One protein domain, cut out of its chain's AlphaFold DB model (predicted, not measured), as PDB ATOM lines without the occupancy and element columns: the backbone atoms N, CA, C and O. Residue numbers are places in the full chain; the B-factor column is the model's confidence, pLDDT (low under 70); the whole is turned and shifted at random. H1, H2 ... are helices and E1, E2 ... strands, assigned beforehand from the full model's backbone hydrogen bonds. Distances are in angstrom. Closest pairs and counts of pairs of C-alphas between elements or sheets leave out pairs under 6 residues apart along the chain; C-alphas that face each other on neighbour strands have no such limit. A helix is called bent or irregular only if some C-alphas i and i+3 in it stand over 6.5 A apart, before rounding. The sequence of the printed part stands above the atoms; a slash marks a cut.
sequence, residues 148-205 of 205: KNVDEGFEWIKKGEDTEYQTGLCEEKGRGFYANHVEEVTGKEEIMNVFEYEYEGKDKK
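This is residues 148 to 205 of the 205 residues of an uncharacterized protein of Lachnoanaerobaculum saburreum DSM 3986 (UniProt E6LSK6). A narrow antiparallel sheet of three strands has the helix H1 laid crosswise over one face near one end, over E2 and E3, while its other face is bare of named helices. The short helix H2 sits beside H1 at that same end, in the loop that leads from E2 back to E3, and at the far end the hairpin E1 and E2 turns and a tail, residues 199 to 205, runs on beyond E3. The printed part has 58 residues, with two named helices and three named strands in the order H1, E1, E2, H2, E3; the order across the sheet is E1, E2, E3, and the class is mixed, helices and strands. The whole is loose, with a radius of gyration of the C-alphas of 13.7 A, and elongated, with spans of 45 by 23 by 16 A.

The printed part begins with H1, residues 148 to 158, the longest helix, 15.1 A from its first to its last C-alpha; C-alpha 148 is at (188.498, 137.611, 135.943). After seven residues comes E1, residues 166 to 169, a strand of 7.0 A. E2, residues 174 to 179, is the longest strand and measures 16.9 A; it begins with C-alpha 174 at (211.412, 127.248, 135.182). H2 is residues 182 to 186, with 6.5 A between its first and last C-alphas. E3, residues 194 to 198, measures 13.4 A and ends with C-alpha 198 at (206.913, 129.895, 137.256). Neither helix is bent or irregular.

H1 is on the sheet at a height of 9.6 A, and with it on one face the domain has two layers, a helix on one face of a sheet. H1 lies over E2 and only just over E3, on which 3 of its C-alphas fall. On the local plane its line and that of E2 stand at 73 degrees, and it runs across the strands. The closest C-alphas of H1 and E2 are those of Phe 154 and Ala 179, 6.8 A apart, and those of H1 and E3 are Phe 154 and Val 194, 7.3 A apart. E2 is the inner strand, and E1 and E3 are the edge strands. E1 and E2 form a hairpin, antiparallel at 145 degrees between their directions; N 166 and O 176 are within hydrogen-bond range at 2.9 A, and so are N 176 and O 166 at 2.8 A. E2 and E3 are antiparallel at 163 degrees, with N 175 and O 198 within hydrogen-bond range at 2.8 A and N 194 and O 179 at 2.9 A. H2 is not on the sheet. It touches H1, and their closest C-alphas, those of Asn 149 and Thr 186, are 5.6 A apart. H2 and E1 are apart. In H1 and H2 every O i to N i+4 pair is within hydrogen-bond range.

The two C-alphas farthest apart are those of Glu 189 and Lys 205, 46.3 A. From the first printed C-alpha, Lys 148, to the last, Lys 205, the distance is 35.9 A; Lys 205 is the last residue of the chain. The printed part has no cut. The links from E1 to E2 and from E2 to H2 are tight, those from H1 to E1 and from H2 to E3 are short, and no link is long. The mean pLDDT of the printed part is 87.2, and residues 203 to 205 are under 70, a low confidence of the model.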
ATOM      1  N   LYS A 148     188.899 138.698 135.043       86.31
ATOM      2  CA  LYS A 148     188.498 137.611 135.943       86.31
ATOM      3  C   LYS A 148     188.011 136.362 135.201       86.31
ATOM      4  O   LYS A 148     188.464 135.275 135.509       86.31
ATOM      5  N   ASN A 149     187.178 136.519 134.172       88.44
ATOM      6  CA  ASN A 149     186.700 135.368 133.397       88.44
ATOM      7  C   ASN A 149     187.853 134.639 132.690       88.44
ATOM      8  O   ASN A 149     187.858 133.418 132.652       88.44
ATOM      9  N   VAL A 150     188.835 135.378 132.157       88.50
ATOM     10  CA  VAL A 150     190.034 134.806 131.510       88.50
ATOM     11  C   VAL A 150     190.874 134.036 132.517       88.50
ATOM     12  O   VAL A 150     191.347 132.951 132.208       88.50
ATOM     13  N   ASP A 151     191.019 134.584 133.720       90.19
ATOM     14  CA  ASP A 151     191.698 133.933 134.841       90.19
ATOM     15  C   ASP A 151     191.012 132.620 135.237       90.19
ATOM     16  O   ASP A 151     191.635 131.566 135.265       90.19
ATOM     17  N   GLU A 152     189.698 132.671 135.466       91.00
ATOM     18  CA  GLU A 152     188.893 131.512 135.853       91.00
ATOM     19  C   GLU A 152     188.873 130.439 134.760       91.00
ATOM     20  O   GLU A 152     189.007 129.256 135.062       91.00
ATOM     21  N   GLY A 153     188.753 130.843 133.492       90.69
ATOM     22  CA  GLY A 153     188.814 129.941 132.346       90.69
ATOM     23  C   GLY A 153     190.184 129.284 132.195       90.69
ATOM     24  O   GLY A 153     190.265 128.077 131.989       90.69
ATOM     25  N   PHE A 154     191.263 130.053 132.360       91.75
ATOM     26  CA  PHE A 154     192.628 129.533 132.339       91.75
ATOM     27  C   PHE A 154     192.872 128.522 133.466       91.75
ATOM     28  O   PHE A 154     193.351 127.419 133.210       91.75
ATOM     29  N   GLU A 155     192.478 128.856 134.695       91.12
ATOM     30  CA  GLU A 155     192.592 127.968 135.856       91.12
ATOM     31  C   GLU A 155     191.706 126.723 135.735       91.12
ATOM     32  O   GLU A 155     192.063 125.656 136.233       91.12
ATOM     33  N   TRP A 156     190.556 126.825 135.065       91.38
ATOM     34  CA  TRP A 156     189.722 125.668 134.751       91.38
ATOM     35  C   TRP A 156     190.417 124.727 133.758       91.38
ATOM     36  O   TRP A 156     190.498 123.531 134.030       91.38
ATOM     37  N   ILE A 157     190.994 125.259 132.671       90.50
ATOM     38  CA  ILE A 157     191.770 124.473 131.692       90.50
ATOM     39  C   ILE A 157     192.969 123.799 132.374       90.50
ATOM     40  O   ILE A 157     193.200 122.609 132.186       90.50
ATOM     41  N   LYS A 158     193.693 124.536 133.222       90.31
ATOM     42  CA  LYS A 158     194.881 124.071 133.959       90.31
ATOM     43  C   LYS A 158     194.594 122.956 134.975       90.31
ATOM     44  O   LYS A 158     195.513 122.263 135.405       90.31
ATOM     45  N   LYS A 159     193.336 122.790 135.399       89.25
ATOM     46  CA  LYS A 159     192.894 121.699 136.289       89.25
ATOM     47  C   LYS A 159     192.471 120.438 135.531       89.25
ATOM     48  O   LYS A 159     192.121 119.455 136.180       89.25
ATOM     49  N   GLY A 160     192.468 120.465 134.198       86.06
ATOM     50  CA  GLY A 160     192.143 119.305 133.375       86.06
ATOM     51  C   GLY A 160     193.153 118.168 133.548       86.06
ATOM     52  O   GLY A 160     194.323 118.402 133.856       86.06
ATOM     53  N   GLU A 161     192.703 116.932 133.331       72.94
ATOM     54  CA  GLU A 161     193.526 115.723 133.502       72.94
ATOM     55  C   GLU A 161     194.696 115.643 132.495       72.94
ATOM     56  O   GLU A 161     195.736 115.081 132.825       72.94
ATOM     57  N   ASP A 162     194.581 116.300 131.332       78.31
ATOM     58  CA  ASP A 162     195.591 116.335 130.255       78.31
ATOM     59  C   ASP A 162     196.518 117.573 130.306       78.31
ATOM     60  O   ASP A 162     197.047 118.034 129.291       78.31
ATOM     61  N   THR A 163     196.699 118.175 131.483       81.06
ATOM     62  CA  THR A 163     197.514 119.393 131.629       81.06
ATOM     63  C   THR A 163     199.010 119.073 131.564       81.06
ATOM     64  O   THR A 163     199.598 118.584 132.530       81.06
ATOM     65  N   GLU A 164     199.665 119.423 130.453       85.81
ATOM     66  CA  GLU A 164     201.118 119.293 130.297       85.81
ATOM     67  C   GLU A 164     201.863 120.607 130.577       85.81
ATOM     68  O   GLU A 164     201.643 121.635 129.933       85.81
ATOM     69  N   TYR A 165     202.814 120.556 131.512       90.44
ATOM     70  CA  TYR A 165     203.737 121.658 131.780       90.44
ATOM     71  C   TYR A 165     205.017 121.494 130.968       90.44
ATOM     72  O   TYR A 165     205.660 120.442 130.987       90.44
ATOM     73  N   GLN A 166     205.455 122.577 130.337       91.81
ATOM     74  CA  GLN A 166     206.800 122.650 129.782       91.81
ATOM     75  C   GLN A 166     207.776 122.932 130.919       91.81
ATOM     76  O   GLN A 166     207.610 123.906 131.645       91.81
ATOM     77  N   THR A 167     208.789 122.087 131.091       92.50
ATOM     78  CA  THR A 167     209.791 122.216 132.162       92.50
ATOM     79  C   THR A 167     211.179 122.470 131.584       92.50
ATOM     80  O   THR A 167     211.425 122.222 130.403       92.50
ATOM     81  N   GLY A 168     212.098 122.986 132.406       90.69
ATOM     82  CA  GLY A 168     213.457 123.302 131.958       90.69
ATOM     83  C   GLY A 168     213.514 124.511 131.021       90.69
ATOM     84  O   GLY A 168     214.422 124.607 130.198       90.69
ATOM     85  N   LEU A 169     212.535 125.412 131.130       90.38
ATOM     86  CA  LEU A 169     212.499 126.660 130.380       90.38
ATOM     87  C   LEU A 169     213.503 127.661 130.968       90.38
ATOM     88  O   LEU A 169     213.674 127.735 132.186       90.38
ATOM     89  N   CYS A 170     214.121 128.455 130.090       89.69
ATOM     90  CA  CYS A 170     215.110 129.480 130.446       89.69
ATOM     91  C   CYS A 170     216.324 128.924 131.234       89.69
ATOM     92  O   CYS A 170     216.533 127.714 131.322       89.69
ATOM     93  N   GLU A 171     217.191 129.799 131.750       90.00
ATOM     94  CA  GLU A 171     218.417 129.385 132.459       90.00
ATOM     95  C   GLU A 171     218.119 128.862 133.870       90.00
ATOM     96  O   GLU A 171     218.775 127.951 134.379       90.00
ATOM     97  N   GLU A 172     217.089 129.422 134.492       91.88
ATOM     98  CA  GLU A 172     216.600 129.106 135.827       91.88
ATOM     99  C   GLU A 172     215.833 127.778 135.903       91.88
ATOM    100  O   GLU A 172     215.460 127.359 136.996       91.88
ATOM    101  N   LYS A 173     215.649 127.086 134.767       92.19
ATOM    102  CA  LYS A 173     214.909 125.820 134.654       92.19
ATOM    103  C   LYS A 173     213.473 125.930 135.173       92.19
ATOM    104  O   LYS A 173     212.980 125.025 135.847       92.19
ATOM    105  N   GLY A 174     212.809 127.032 134.843       92.56
ATOM    106  CA  GLY A 174     211.412 127.248 135.182       92.56
ATOM    107  C   GLY A 174     210.479 126.262 134.483       92.56
ATOM    108  O   GLY A 174     210.865 125.492 133.591       92.56
ATOM    109  N   ARG A 175     209.216 126.310 134.893       94.00
ATOM    110  CA  ARG A 175     208.108 125.622 134.246       94.00
ATOM    111  C   ARG A 175     207.120 126.631 133.685       94.00
ATOM    112  O   ARG A 175     206.956 127.721 134.225       94.00
ATOM    113  N   GLY A 176     206.452 126.264 132.607       93.25
ATOM    114  CA  GLY A 176     205.414 127.077 132.006       93.25
ATOM    115  C   GLY A 176     204.213 126.242 131.616       93.25
ATOM    116  O   GLY A 176     204.348 125.077 131.236       93.25
ATOM    117  N   PHE A 177     203.045 126.861 131.697       93.81
ATOM    118  CA  PHE A 177     201.796 126.306 131.206       93.81
ATOM    119  C   PHE A 177     201.222 127.227 130.138       93.81
ATOM    120  O   PHE A 177     201.248 128.452 130.269       93.81
ATOM    121  N   TYR A 178     200.737 126.635 129.052       92.00
ATOM    122  CA  TYR A 178     200.236 127.370 127.903       92.00
ATOM    123  C   TYR A 178     198.851 126.863 127.527       92.00
ATOM    124  O   TYR A 178     198.695 125.698 127.169       92.00
ATOM    125  N   ALA A 179     197.866 127.754 127.561       92.31
ATOM    126  CA  ALA A 179     196.509 127.477 127.120       92.31
ATOM    127  C   ALA A 179     196.185 128.355 125.911       92.31
ATOM    128  O   ALA A 179     196.258 129.587 125.976       92.31
ATOM    129  N   ASN A 180     195.832 127.712 124.798       91.44
ATOM    130  CA  ASN A 180     195.304 128.408 123.630       91.44
ATOM    131  C   ASN A 180     193.793 128.556 123.747       91.44
ATOM    132  O   ASN A 180     193.138 127.736 124.386       91.44
ATOM    133  N   HIS A 181     193.259 129.552 123.050       91.38
ATOM    134  CA  HIS A 181     191.823 129.711 122.857       91.38
ATOM    135  C   HIS A 181     191.011 129.856 124.158       91.38
ATOM    136  O   HIS A 181     189.863 129.423 124.251       91.38
ATOM    137  N   VAL A 182     191.588 130.504 125.180       90.88
ATOM    138  CA  VAL A 182     190.902 130.749 126.465       90.88
ATOM    139  C   VAL A 182     189.650 131.615 126.263       90.88
ATOM    140  O   VAL A 182     188.728 131.593 127.076       90.88
ATOM    141  N   GLU A 183     189.556 132.355 125.158       90.75
ATOM    142  CA  GLU A 183     188.357 133.099 124.784       90.75
ATOM    143  C   GLU A 183     187.096 132.230 124.656       90.75
ATOM    144  O   GLU A 183     186.010 132.697 125.004       90.75
ATOM    145  N   GLU A 184     187.230 130.964 124.240       89.81
ATOM    146  CA  GLU A 184     186.099 130.067 123.969       89.81
ATOM    147  C   GLU A 184     185.324 129.720 125.243       89.81
ATOM    148  O   GLU A 184     184.094 129.721 125.253       89.81
ATOM    149  N   VAL A 185     186.040 129.496 126.348       88.62
ATOM    150  CA  VAL A 185     185.436 129.162 127.649       88.62
ATOM    151  C   VAL A 185     185.038 130.401 128.454       88.62
ATOM    152  O   VAL A 185     184.432 130.288 129.516       88.62
ATOM    153  N   THR A 186     185.363 131.598 127.958       86.00
ATOM    154  CA  THR A 186     185.168 132.866 128.683       86.00
ATOM    155  C   THR A 186     184.226 133.836 127.984       86.00
ATOM    156  O   THR A 186     183.921 134.900 128.534       86.00
ATOM    157  N   GLY A 187     183.731 133.460 126.799       82.75
ATOM    158  CA  GLY A 187     182.811 134.258 125.993       82.75
ATOM    159  C   GLY A 187     183.462 135.519 125.425       82.75
ATOM    160  O   GLY A 187     182.784 136.533 125.252       82.75
ATOM    161  N   LYS A 188     184.779 135.494 125.200       85.12
ATOM    162  CA  LYS A 188     185.533 136.618 124.636       85.12
ATOM    163  C   LYS A 188     185.575 136.514 123.112       85.12
ATOM    164  O   LYS A 188     185.596 135.428 122.551       85.12
ATOM    165  N   GLU A 189     185.569 137.660 122.435       86.50
ATOM    166  CA  GLU A 189     185.586 137.697 120.963       86.50
ATOM    167  C   GLU A 189     187.002 137.658 120.375       86.50
ATOM    168  O   GLU A 189     187.211 137.162 119.269       86.50
ATOM    169  N   GLU A 190     187.975 138.242 121.077       87.38
ATOM    170  CA  GLU A 190     189.359 138.290 120.608       87.38
ATOM    171  C   GLU A 190     190.165 137.119 121.155       87.38
ATOM    172  O   GLU A 190     189.983 136.717 122.300       87.38
ATOM    173  N   ILE A 191     191.090 136.621 120.331       87.69
ATOM    174  CA  ILE A 191     191.912 135.454 120.658       87.69
ATOM    175  C   ILE A 191     192.783 135.750 121.882       87.69
ATOM    176  O   ILE A 191     193.575 136.699 121.903       87.69
ATOM    177  N   MET A 192     192.676 134.897 122.890       87.88
ATOM    178  CA  MET A 192     193.381 134.985 124.156       87.88
ATOM    179  C   MET A 192     194.133 133.686 124.409       87.88
ATOM    180  O   MET A 192     193.635 132.742 125.013       87.88
ATOM    181  N   ASN A 193     195.393 133.682 123.982       92.31
ATOM    182  CA  ASN A 193     196.340 132.652 124.381       92.31
ATOM    183  C   ASN A 193     197.068 133.119 125.636       92.31
ATOM    184  O   ASN A 193     197.642 134.214 125.653       92.31
ATOM    185  N   VAL A 194     197.044 132.297 126.678       92.50
ATOM    186  CA  VAL A 194     197.601 132.635 127.986       92.50
ATOM    187  C   VAL A 194     198.782 131.719 128.269       92.50
ATOM    188  O   VAL A 194     198.704 130.502 128.116       92.50
ATOM    189  N   PHE A 195     199.890 132.336 128.666       93.25
ATOM    190  CA  PHE A 195     201.092 131.654 129.115       93.25
ATOM    191  C   PHE A 195     201.366 132.054 130.559       93.25
ATOM    192  O   PHE A 195     201.509 133.243 130.854       93.25
ATOM    193  N   GLU A 196     201.467 131.067 131.434       93.38
ATOM    194  CA  GLU A 196     201.947 131.234 132.797       93.38
ATOM    195  C   GLU A 196     203.365 130.677 132.893       93.38
ATOM    196  O   GLU A 196     203.674 129.630 132.324       93.38
ATOM    197  N   TYR A 197     204.226 131.391 133.612       93.19
ATOM    198  CA  TYR A 197     205.609 131.008 133.844       93.19
ATOM    199  C   TYR A 197     205.937 131.091 135.329       93.19
ATOM    200  O   TYR A 197     205.704 132.121 135.963       93.19
ATOM    201  N   GLU A 198     206.525 130.026 135.859       92.31
ATOM    202  CA  GLU A 198     206.913 129.895 137.256       92.31
ATOM    203  C   GLU A 198     208.344 129.360 137.351       92.31
ATOM    204  O   GLU A 198     208.744 128.460 136.614       92.31
ATOM    205  N   TYR A 199     209.123 129.879 138.294       92.75
ATOM    206  CA  TYR A 199     210.457 129.369 138.593       92.75
ATOM    207  C   TYR A 199     210.771 129.548 140.077       92.75
ATOM    208  O   TYR A 199     210.244 130.446 140.735       92.75
ATOM    209  N   GLU A 200     211.653 128.701 140.605       88.19
ATOM    210  CA  GLU A 200     212.175 128.866 141.957       88.19
ATOM    211  C   GLU A 200     213.290 129.915 141.944       88.19
ATOM    212  O   GLU A 200     214.370 129.714 141.382       88.19
ATOM    213  N   GLY A 201     213.030 131.067 142.561       80.62
ATOM    214  CA  GLY A 201     214.062 132.066 142.787       80.62
ATOM    215  C   GLY A 201     215.108 131.523 143.759       80.62
ATOM    216  O   GLY A 201     214.781 131.133 144.877       80.62
ATOM    217  N   LYS A 202     216.386 131.526 143.370       71.25
ATOM    218  CA  LYS A 202     217.463 131.421 144.360       71.25
ATOM    219  C   LYS A 202     217.520 132.754 145.089       71.25
ATOM    220  O   LYS A 202     217.924 133.743 144.478       71.25
ATOM    221  N   ASP A 203     217.123 132.784 146.359       60.72
ATOM    222  CA  ASP A 203     217.351 133.946 147.218       60.72
ATOM    223  C   ASP A 203     218.831 134.337 147.128       60.72
ATOM    224  O   ASP A 203     219.722 133.621 147.598       60.72
ATOM    225  N   LYS A 204     219.111 135.473 146.484       56.00
ATOM    226  CA  LYS A 204     220.409 136.128 146.607       56.00
ATOM    227  C   LYS A 204     220.432 136.766 147.994       56.00
ATOM    228  O   LYS A 204     219.928 137.873 148.162       56.00
ATOM    229  N   LYS A 205     220.941 136.020 148.976       41.44
ATOM    230  CA  LYS A 205     221.454 136.599 150.225       41.44
ATOM    231  C   LYS A 205     222.563 137.603 149.933       41.44
ATOM    232  O   LYS A 205     223.344 137.347 148.988       41.44
TER     233      LYS A 205